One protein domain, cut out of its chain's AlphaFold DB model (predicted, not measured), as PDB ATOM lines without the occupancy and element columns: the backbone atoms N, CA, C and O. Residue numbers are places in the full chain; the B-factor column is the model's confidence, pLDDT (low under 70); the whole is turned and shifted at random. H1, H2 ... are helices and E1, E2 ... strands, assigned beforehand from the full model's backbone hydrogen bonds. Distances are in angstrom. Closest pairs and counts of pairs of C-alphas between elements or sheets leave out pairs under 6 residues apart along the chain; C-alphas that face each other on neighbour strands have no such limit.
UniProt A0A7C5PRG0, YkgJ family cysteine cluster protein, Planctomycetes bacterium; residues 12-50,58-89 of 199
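This is residues 12 to 50 and 58 to 89 of the 199 residues of the protein "YkgJ family cysteine cluster protein" of Planctomycetes bacterium (UniProt A0A7C5PRG0). A ribbon-like wall of three antiparallel strands, E1, E2 and E3, has the short helix H2 packed across E2 near one end, while the longer helix H3 only grazes the sheet toward the other end and sticks out with residues 82 to 87. H1 makes a corner with H2, off the sheet. The printed part has 71 residues with three named helices and three named strands, in the chain order H1 H2 E1 E2 E3 H3; the sheet order is E1 - E2 - E3, and the class is mixed, helices and strands. The whole is elongated, 40 by 24 by 22 A, and only just loose, close to compact, with a radius of gyration of the C-alphas of 13.6 A.

E2, residues 40 to 48, spans 26.5 A, E3, residues 58 to 66, 26.6 A, and E1, residues 29 to 35, 17.6 A. H3, residues 71 to 87, spans 24.4 A and ends with C-alpha 87 at (56.878, 11.318, -35.416). H2 is residues 20 to 27, 10.7 A. H1 is residues 12 to 17, 8.5 A, with C-alpha 12 at (33.327, 0.765, -35.525).

The sheet is twisted, with C-alphas up to 4.1 A off its best plane. The hairpin E1 and E2 has N 33 and O 42 within hydrogen-bond range at 2.9 A; E2 and E3 have N 43 and O 63 at 2.8 A. H2 is on the sheet, over E2, and runs across the strands at 68 degrees to E2 on the local plane; the closest C-alphas, those of Leu 25 and Ala 45, are 6.5 A apart. H3 only grazes the sheet, with residues 73 to 81. H1 and H2 only just touch, with 3 pairs of C-alphas within 8 A, only at the corner; Ala 16 and Glu 23 have the closest C-alphas, 5.1 A. H1 and H3 are apart. In H1, H2 and H3 every O i to N i+4 pair is within hydrogen-bond range.

The C-alphas farthest apart, those of Gln 50 and Ala 89, are 42.1 A apart. Residues 51 to 57 are not printed; C-alphas 50 and 58 are 8.9 A apart across this cut. Of the links that are printed whole, none is long. The pLDDT is under 70 in residues 12 to 27 and residue 50.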
ATOM      1  N   ALA A  12      33.609  -0.540 -34.917       42.38
ATOM      2  CA  ALA A  12      33.327   0.765 -35.525       42.38
ATOM      3  C   ALA A  12      33.180   0.690 -37.059       42.38
ATOM      4  O   ALA A  12      32.211   1.198 -37.613       42.38
ATOM      5  N   GLN A  13      34.053  -0.056 -37.745       47.59
ATOM      6  CA  GLN A  13      33.939  -0.286 -39.193       47.59
ATOM      7  C   GLN A  13      32.718  -1.143 -39.559       47.59
ATOM      8  O   GLN A  13      32.172  -0.996 -40.647       47.59
ATOM      9  N   ARG A  14      32.247  -2.030 -38.667       51.59
ATOM     10  CA  ARG A  14      30.985  -2.773 -38.873       51.59
ATOM     11  C   ARG A  14      29.749  -1.890 -38.674       51.59
ATOM     12  O   ARG A  14      28.761  -2.118 -39.362       51.59
ATOM     13  N   LEU A  15      29.812  -0.914 -37.765       44.62
ATOM     14  CA  LEU A  15      28.750   0.073 -37.539       44.62
ATOM     15  C   LEU A  15      28.654   1.062 -38.708       44.62
ATOM     16  O   LEU A  15      27.562   1.256 -39.233       44.62
ATOM     17  N   ALA A  16      29.788   1.578 -39.193       50.66
ATOM     18  CA  ALA A  16      29.840   2.441 -40.375       50.66
ATOM     19  C   ALA A  16      29.387   1.707 -41.651       50.66
ATOM     20  O   ALA A  16      28.603   2.235 -42.425       50.66
ATOM     21  N   LYS A  17      29.781   0.439 -41.836       48.41
ATOM     22  CA  LYS A  17      29.376  -0.364 -43.005       48.41
ATOM     23  C   LYS A  17      27.856  -0.565 -43.134       48.41
ATOM     24  O   LYS A  17      27.372  -0.844 -44.227       48.41
ATOM     25  N   ASN A  18      27.116  -0.463 -42.030       51.91
ATOM     26  CA  ASN A  18      25.665  -0.646 -42.006       51.91
ATOM     27  C   ASN A  18      24.892   0.681 -41.900       51.91
ATOM     28  O   ASN A  18      23.665   0.655 -41.888       51.91
ATOM     29  N   ASN A  19      25.586   1.818 -41.833       58.88
ATOM     30  CA  ASN A  19      24.992   3.145 -41.764       58.88
ATOM     31  C   ASN A  19      25.609   4.004 -42.877       58.88
ATOM     32  O   ASN A  19      26.726   4.502 -42.741       58.88
ATOM     33  N   LYS A  20      24.883   4.131 -43.998       56.94
ATOM     34  CA  LYS A  20      25.324   4.884 -45.184       56.94
ATOM     35  C   LYS A  20      25.709   6.328 -44.856       56.94
ATOM     36  O   LYS A  20      26.613   6.855 -45.501       56.94
ATOM     37  N   ASP A  21      25.077   6.926 -43.852       52.53
ATOM     38  CA  ASP A  21      25.346   8.303 -43.448       52.53
ATOM     39  C   ASP A  21      26.701   8.385 -42.738       52.53
ATOM     40  O   ASP A  21      27.522   9.221 -43.097       52.53
ATOM     41  N   LEU A  22      27.015   7.436 -41.844       53.81
ATOM     42  CA  LEU A  22      28.340   7.336 -41.214       53.81
ATOM     43  C   LEU A  22      29.447   6.982 -42.217       53.81
ATOM     44  O   LEU A  22      30.533   7.547 -42.143       53.81
ATOM     45  N   GLU A  23      29.203   6.071 -43.168       58.28
ATOM     46  CA  GLU A  23      30.179   5.764 -44.229       58.28
ATOM     47  C   GLU A  23      30.486   7.002 -45.089       58.28
ATOM     48  O   GLU A  23      31.637   7.231 -45.459       58.28
ATOM     49  N   THR A  24      29.466   7.811 -45.380       57.28
ATOM     50  CA  THR A  24      29.612   9.058 -46.138       57.28
ATOM     51  C   THR A  24      30.357  10.109 -45.314       57.28
ATOM     52  O   THR A  24      31.273  10.741 -45.831       57.28
ATOM     53  N   LEU A  25      30.055  10.230 -44.021       56.06
ATOM     54  CA  LEU A  25      30.702  11.181 -43.113       56.06
ATOM     55  C   LEU A  25      32.204  10.888 -42.954       56.06
ATOM     56  O   LEU A  25      33.024  11.794 -43.050       56.06
ATOM     57  N   PHE A  26      32.591   9.610 -42.850       62.06
ATOM     58  CA  PHE A  26      34.004   9.209 -42.808       62.06
ATOM     59  C   PHE A  26      34.760   9.415 -44.130       62.06
ATOM     60  O   PHE A  26      35.977   9.581 -44.101       62.06
ATOM     61  N   ARG A  27      34.086   9.404 -45.290       65.88
ATOM     62  CA  ARG A  27      34.727   9.710 -46.590       65.88
ATOM     63  C   ARG A  27      35.067  11.188 -46.756       65.88
ATOM     64  O   ARG A  27      35.881  11.522 -47.609       65.88
ATOM     65  N   HIS A  28      34.423  12.033 -45.965       71.75
ATOM     66  CA  HIS A  28      34.480  13.486 -46.042       71.75
ATOM     67  C   HIS A  28      35.088  14.112 -44.784       71.75
ATOM     68  O   HIS A  28      34.924  15.307 -44.552       71.75
ATOM     69  N   LEU A  29      35.769  13.300 -43.970       79.25
ATOM     70  CA  LEU A  29      36.516  13.771 -42.816       79.25
ATOM     71  C   LEU A  29      37.598  14.748 -43.284       79.25
ATOM     72  O   LEU A  29      38.430  14.391 -44.117       79.25
ATOM     73  N   ASP A  30      37.557  15.957 -42.740       83.56
ATOM     74  CA  ASP A  30      38.401  17.075 -43.160       83.56
ATOM     75  C   ASP A  30      39.448  17.368 -42.084       83.56
ATOM     76  O   ASP A  30      40.651  17.280 -42.323       83.56
ATOM     77  N   ASN A  31      38.977  17.591 -40.854       86.75
ATOM     78  CA  ASN A  31      39.817  17.947 -39.723       86.75
ATOM     79  C   ASN A  31      39.470  17.119 -38.480       86.75
ATOM     80  O   ASN A  31      38.300  16.850 -38.192       86.75
ATOM     81  N   ILE A  32      40.507  16.754 -37.731       89.00
ATOM     82  CA  ILE A  32      40.394  16.265 -36.360       89.00
ATOM     83  C   ILE A  32      41.237  17.188 -35.493       89.00
ATOM     84  O   ILE A  32      42.452  17.261 -35.666       89.00
ATOM     85  N   GLU A  33      40.593  17.837 -34.534       90.88
ATOM     86  CA  GLU A  33      41.248  18.640 -33.513       90.88
ATOM     87  C   GLU A  33      41.168  17.907 -32.172       90.88
ATOM     88  O   GLU A  33      40.117  17.398 -31.782       90.88
ATOM     89  N   ILE A  34      42.304  17.806 -31.481       89.50
ATOM     90  CA  ILE A  34      42.416  17.105 -30.200       89.50
ATOM     91  C   ILE A  34      42.877  18.120 -29.159       89.50
ATOM     92  O   ILE A  34      44.036  18.538 -29.173       89.50
ATOM     93  N   LYS A  35      41.984  18.495 -28.246       88.12
ATOM     94  CA  LYS A  35      42.284  19.402 -27.134       88.12
ATOM     95  C   LYS A  35      42.723  18.550 -25.948       88.12
ATOM     96  O   LYS A  35      41.899  18.041 -25.195       88.12
ATOM     97  N   LEU A  36      44.035  18.331 -25.827       82.75
ATOM     98  CA  LEU A  36      44.609  17.419 -24.823       82.75
ATOM     99  C   LEU A  36      44.318  17.856 -23.383       82.75
ATOM    100  O   LEU A  36      44.102  17.001 -22.531       82.75
ATOM    101  N   ASP A  37      44.302  19.165 -23.123       78.44
ATOM    102  CA  ASP A  37      44.071  19.704 -21.780       78.44
ATOM    103  C   ASP A  37      42.628  19.519 -21.304       78.44
ATOM    104  O   ASP A  37      42.417  19.236 -20.121       78.44
ATOM    105  N   ASP A  38      41.673  19.646 -22.228       83.69
ATOM    106  CA  ASP A  38      40.231  19.559 -21.971       83.69
ATOM    107  C   ASP A  38      39.674  18.143 -22.207       83.69
ATOM    108  O   ASP A  38      38.473  17.927 -22.087       83.69
ATOM    109  N   GLU A  39      40.533  17.186 -22.577       87.06
ATOM    110  CA  GLU A  39      40.155  15.835 -23.012       87.06
ATOM    111  C   GLU A  39      39.007  15.824 -24.045       87.06
ATOM    112  O   GLU A  39      38.126  14.966 -24.026       87.06
ATOM    113  N   GLU A  40      39.043  16.756 -24.998       90.88
ATOM    114  CA  GLU A  40      37.996  16.926 -26.009       90.88
ATOM    115  C   GLU A  40      38.515  16.559 -27.408       90.88
ATOM    116  O   GLU A  40      39.623  16.928 -27.813       90.88
ATOM    117  N   LEU A  41      37.698  15.833 -28.173       91.56
ATOM    118  CA  LEU A  41      37.934  15.541 -29.585       91.56
ATOM    119  C   LEU A  41      36.883  16.243 -30.438       91.56
ATOM    120  O   LEU A  41      35.704  15.905 -30.368       91.56
ATOM    121  N   GLU A  42      37.319  17.133 -31.318       91.56
ATOM    122  CA  GLU A  42      36.452  17.779 -32.294       91.56
ATOM    123  C   GLU A  42      36.707  17.203 -33.690       91.56
ATOM    124  O   GLU A  42      37.836  17.117 -34.176       91.56
ATOM    125  N   VAL A  43      35.634  16.761 -34.340       88.81
ATOM    126  CA  VAL A  43      35.671  16.137 -35.659       88.81
ATOM    127  C   VAL A  43      34.864  16.989 -36.619       88.81
ATOM    128  O   VAL A  43      33.649  17.116 -36.470       88.81
ATOM    129  N   THR A  44      35.537  17.521 -37.636       87.69
ATOM    130  CA  THR A  44      34.902  18.280 -38.713       87.69
ATOM    131  C   THR A  44      34.949  17.494 -40.019       87.69
ATOM    132  O   THR A  44      35.985  16.952 -40.412       87.69
ATOM    133  N   ALA A  45      33.818  17.436 -40.713       83.62
ATOM    134  CA  ALA A  45      33.678  16.802 -42.016       83.62
ATOM    135  C   ALA A  45      32.924  17.722 -42.980       83.62
ATOM    136  O   ALA A  45      31.965  18.388 -42.592       83.62
ATOM    137  N   THR A  46      33.319  17.720 -44.251       82.25
ATOM    138  CA  THR A  46      32.696  18.546 -45.294       82.25
ATOM    139  C   THR A  46      32.234  17.660 -46.445       82.25
ATOM    140  O   THR A  46      33.051  17.124 -47.195       82.25
ATOM    141  N   GLY A  47      30.919  17.495 -46.595       75.56
ATOM    142  CA  GLY A  47      30.315  16.595 -47.584       75.56
ATOM    143  C   GLY A  47      29.282  17.284 -48.476       75.56
ATOM    144  O   GLY A  47      28.865  18.400 -48.181       75.56
ATOM    145  N   PRO A  48      28.842  16.643 -49.572       70.75
ATOM    146  CA  PRO A  48      27.783  17.187 -50.415       70.75
ATOM    147  C   PRO A  48      26.475  17.306 -49.623       70.75
ATOM    148  O   PRO A  48      26.071  16.363 -48.936       70.75
ATOM    149  N   ASP A  49      25.801  18.448 -49.738       71.69
ATOM    150  CA  ASP A  49      24.495  18.668 -49.123       71.69
ATOM    151  C   ASP A  49      23.433  17.789 -49.805       71.69
ATOM    152  O   ASP A  49      23.031  18.034 -50.943       71.69
ATOM    153  N   GLN A  50      22.983  16.745 -49.103       66.50
ATOM    154  CA  GLN A  50      21.948  15.824 -49.587       66.50
ATOM    155  C   GLN A  50      20.523  16.262 -49.224       66.50
ATOM    156  O   GLN A  50      19.569  15.550 -49.538       66.50
ATOM    157  N   ASN A  58      28.255  22.237 -50.523       75.50
ATOM    158  CA  ASN A  58      28.835  21.406 -49.477       75.50
ATOM    159  C   ASN A  58      28.220  21.813 -48.134       75.50
ATOM    160  O   ASN A  58      28.035  23.001 -47.872       75.50
ATOM    161  N   MET A  59      27.940  20.836 -47.281       75.38
ATOM    162  CA  MET A  59      27.557  21.027 -45.890       75.38
ATOM    163  C   MET A  59      28.743  20.657 -45.000       75.38
ATOM    164  O   MET A  59      29.379  19.619 -45.198       75.38
ATOM    165  N   SER A  60      29.026  21.510 -44.018       79.00
ATOM    166  CA  SER A  60      29.984  21.210 -42.959       79.00
ATOM    167  C   SER A  60      29.253  20.602 -41.766       79.00
ATOM    168  O   SER A  60      28.169  21.048 -41.387       79.00
ATOM    169  N   TYR A  61      29.848  19.566 -41.197       79.94
ATOM    170  CA  TYR A  61      29.427  18.902 -39.980       79.94
ATOM    171  C   TYR A  61      30.566  19.016 -38.973       79.94
ATOM    172  O   TYR A  61      31.675  18.585 -39.279       79.94
ATOM    173  N   SER A  62      30.293  19.566 -37.791       85.44
ATOM    174  CA  SER A  62      31.209  19.499 -36.649       85.44
ATOM    175  C   SER A  62      30.522  18.765 -35.504       85.44
ATOM    176  O   SER A  62      29.342  18.992 -35.219       85.44
ATOM    177  N   GLN A  63      31.263  17.859 -34.875       86.38
ATOM    178  CA  GLN A  63      30.855  17.174 -33.663       86.38
ATOM    179  C   GLN A  63      32.014  17.160 -32.672       86.38
ATOM    180  O   GLN A  63      33.119  16.740 -33.013       86.38
ATOM    181  N   SER A  64      31.723  17.568 -31.440       90.62
ATOM    182  CA  SER A  64      32.637  17.469 -30.308       90.62
ATOM    183  C   SER A  64      32.285  16.254 -29.445       90.62
ATOM    184  O   SER A  64      31.110  15.893 -29.301       90.62
ATOM    185  N   PHE A  65      33.316  15.599 -28.922       90.38
ATOM    186  CA  PHE A  65      33.237  14.435 -28.053       90.38
ATOM    187  C   PHE A  65      34.073  14.684 -26.800       90.38
ATOM    188  O   PHE A  65      35.289  14.853 -26.897       90.38
ATOM    189  N   ASP A  66      33.431  14.609 -25.639       91.56
ATOM    190  CA  ASP A  66      34.120  14.491 -24.355       91.56
ATOM    191  C   ASP A  66      34.714  13.076 -24.244       91.56
ATOM    192  O   ASP A  66      34.006  12.067 -24.374       91.56
ATOM    193  N   LEU A  67      36.036  12.972 -24.096       90.19
ATOM    194  CA  LEU A  67      36.718  11.682 -24.067       90.19
ATOM    195  C   LEU A  67      36.510  10.936 -22.745       90.19
ATOM    196  O   LEU A  67      36.640   9.704 -22.747       90.19
ATOM    197  N   GLU A  68      36.142  11.613 -21.653       88.31
ATOM    198  CA  GLU A  68      35.818  10.958 -20.379       88.31
ATOM    199  C   GLU A  68      34.598  10.036 -20.536       88.31
ATOM    200  O   GLU A  68      34.605   8.885 -20.080       88.31
ATOM    201  N   ASP A  69      33.597  10.488 -21.295       92.94
ATOM    202  CA  ASP A  69      32.371   9.743 -21.606       92.94
ATOM    203  C   ASP A  69      32.589   8.599 -22.620       92.94
ATOM    204  O   ASP A  69      31.718   7.744 -22.850       92.94
ATOM    205  N   HIS A  70      33.765   8.546 -23.247       90.88
ATOM    206  CA  HIS A  70      34.061   7.652 -24.362       90.88
ATOM    207  C   HIS A  70      35.400   6.906 -24.185       90.88
ATOM    208  O   HIS A  70      36.340   7.115 -24.954       90.88
ATOM    209  N   PRO A  71      35.499   5.918 -23.271       88.69
ATOM    210  CA  PRO A  71      36.773   5.284 -22.897       88.69
ATOM    211  C   PRO A  71      37.484   4.546 -24.044       88.69
ATOM    212  O   PRO A  71      38.716   4.525 -24.118       88.69
ATOM    213  N   ASP A  72      36.726   3.942 -24.965       90.12
ATOM    214  CA  ASP A  72      37.296   3.301 -26.157       90.12
ATOM    215  C   ASP A  72      37.898   4.337 -27.123       90.12
ATOM    216  O   ASP A  72      38.936   4.071 -27.741       90.12
ATOM    217  N   LEU A  73      37.267   5.512 -27.237       88.88
ATOM    218  CA  LEU A  73      37.738   6.626 -28.059       88.88
ATOM    219  C   LEU A  73      38.950   7.295 -27.408       88.88
ATOM    220  O   LEU A  73      39.974   7.426 -28.074       88.88
ATOM    221  N   ARG A  74      38.894   7.574 -26.098       89.12
ATOM    222  CA  ARG A  74      40.020   8.057 -25.278       89.12
ATOM    223  C   ARG A  74      41.267   7.205 -25.490       89.12
ATOM    224  O   ARG A  74      42.343   7.705 -25.805       89.12
ATOM    225  N   LYS A  75      41.118   5.876 -25.430       87.94
ATOM    226  CA  LYS A  75      42.214   4.925 -25.676       87.94
ATOM    227  C   LYS A  75      42.770   4.987 -27.103       87.94
ATOM    228  O   LYS A  75      43.955   4.715 -27.302       87.94
ATOM    229  N   ALA A  76      41.933   5.254 -28.101       90.19
ATOM    230  CA  ALA A  76      42.370   5.386 -29.488       90.19
ATOM    231  C   ALA A  76      43.105   6.712 -29.721       90.19
ATOM    232  O   ALA A  76      44.182   6.693 -30.312       90.19
ATOM    233  N   VAL A  77      42.561   7.816 -29.199       90.19
ATOM    234  CA  VAL A  77      43.187   9.144 -29.213       90.19
ATOM    235  C   VAL A  77      44.556   9.086 -28.555       90.19
ATOM    236  O   VAL A  77      45.535   9.480 -29.175       90.19
ATOM    237  N   ARG A  78      44.662   8.471 -27.373       88.12
ATOM    238  CA  ARG A  78      45.946   8.274 -26.692       88.12
ATOM    239  C   ARG A  78      46.998   7.624 -27.593       88.12
ATOM    240  O   ARG A  78      48.080   8.156 -27.762       88.12
ATOM    241  N   LYS A  79      46.659   6.518 -28.263       87.44
ATOM    242  CA  LYS A  79      47.592   5.853 -29.191       87.44
ATOM    243  C   LYS A  79      48.000   6.726 -30.377       87.44
ATOM    244  O   LYS A  79      49.099   6.552 -30.896       87.44
ATOM    245  N   LEU A  80      47.098   7.581 -30.856       89.00
ATOM    246  CA  LEU A  80      47.395   8.523 -31.930       89.00
ATOM    247  C   LEU A  80      48.371   9.597 -31.441       89.00
ATOM    248  O   LEU A  80      49.375   9.828 -32.104       89.00
ATOM    249  N   VAL A  81      48.113  10.180 -30.269       86.88
ATOM    250  CA  VAL A  81      49.004  11.149 -29.614       86.88
ATOM    251  C   VAL A  81      50.389  10.540 -29.397       86.88
ATOM    252  O   VAL A  81      51.378  11.156 -29.779       86.88
ATOM    253  N   ASP A  82      50.469   9.299 -28.905       82.75
ATOM    254  CA  ASP A  82      51.740   8.588 -28.726       82.75
ATOM    255  C   ASP A  82      52.524   8.470 -30.045       82.75
ATOM    256  O   ASP A  82      53.733   8.697 -30.093       82.75
ATOM    257  N   ALA A  83      51.839   8.114 -31.137       84.00
ATOM    258  CA  ALA A  83      52.464   7.973 -32.448       84.00
ATOM    259  C   ALA A  83      52.920   9.323 -33.025       84.00
ATOM    260  O   ALA A  83      53.996   9.394 -33.622       84.00
ATOM    261  N   LEU A  84      52.127  10.381 -32.836       84.19
ATOM    262  CA  LEU A  84      52.462  11.739 -33.267       84.19
ATOM    263  C   LEU A  84      53.650  12.294 -32.490       84.19
ATOM    264  O   LEU A  84      54.547  12.863 -33.101       84.19
ATOM    265  N   HIS A  85      53.703  12.072 -31.177       78.44
ATOM    266  CA  HIS A  85      54.828  12.497 -30.351       78.44
ATOM    267  C   HIS A  85      56.151  11.914 -30.858       78.44
ATOM    268  O   HIS A  85      57.139  12.628 -30.962       78.44
ATOM    269  N   ILE A  86      56.162  10.634 -31.253       75.56
ATOM    270  CA  ILE A  86      57.347   9.988 -31.840       75.56
ATOM    271  C   ILE A  86      57.687  10.582 -33.213       75.56
ATOM    272  O   ILE A  86      58.859  10.784 -33.518       75.56
ATOM    273  N   ALA A  87      56.679  10.828 -34.053       78.75
ATOM    274  CA  ALA A  87      56.878  11.318 -35.416       78.75
ATOM    275  C   ALA A  87      57.320  12.789 -35.481       78.75
ATOM    276  O   ALA A  87      57.968  13.178 -36.445       78.75
ATOM    277  N   LEU A  88      56.957  13.586 -34.475       79.06
ATOM    278  CA  LEU A  88      57.237  15.021 -34.390       79.06
ATOM    279  C   LEU A  88      58.374  15.349 -33.412       79.06
ATOM    280  O   LEU A  88      58.587  16.512 -33.101       79.06
ATOM    281  N   ALA A  89      59.107  14.348 -32.918       73.31
ATOM    282  CA  ALA A  89      60.185  14.532 -31.942       73.31
ATOM    283  C   ALA A  89      61.455  15.202 -32.514       73.31
ATOM    284  O   ALA A  89      62.499  15.188 -31.858       73.31
TER     285      ALA A  89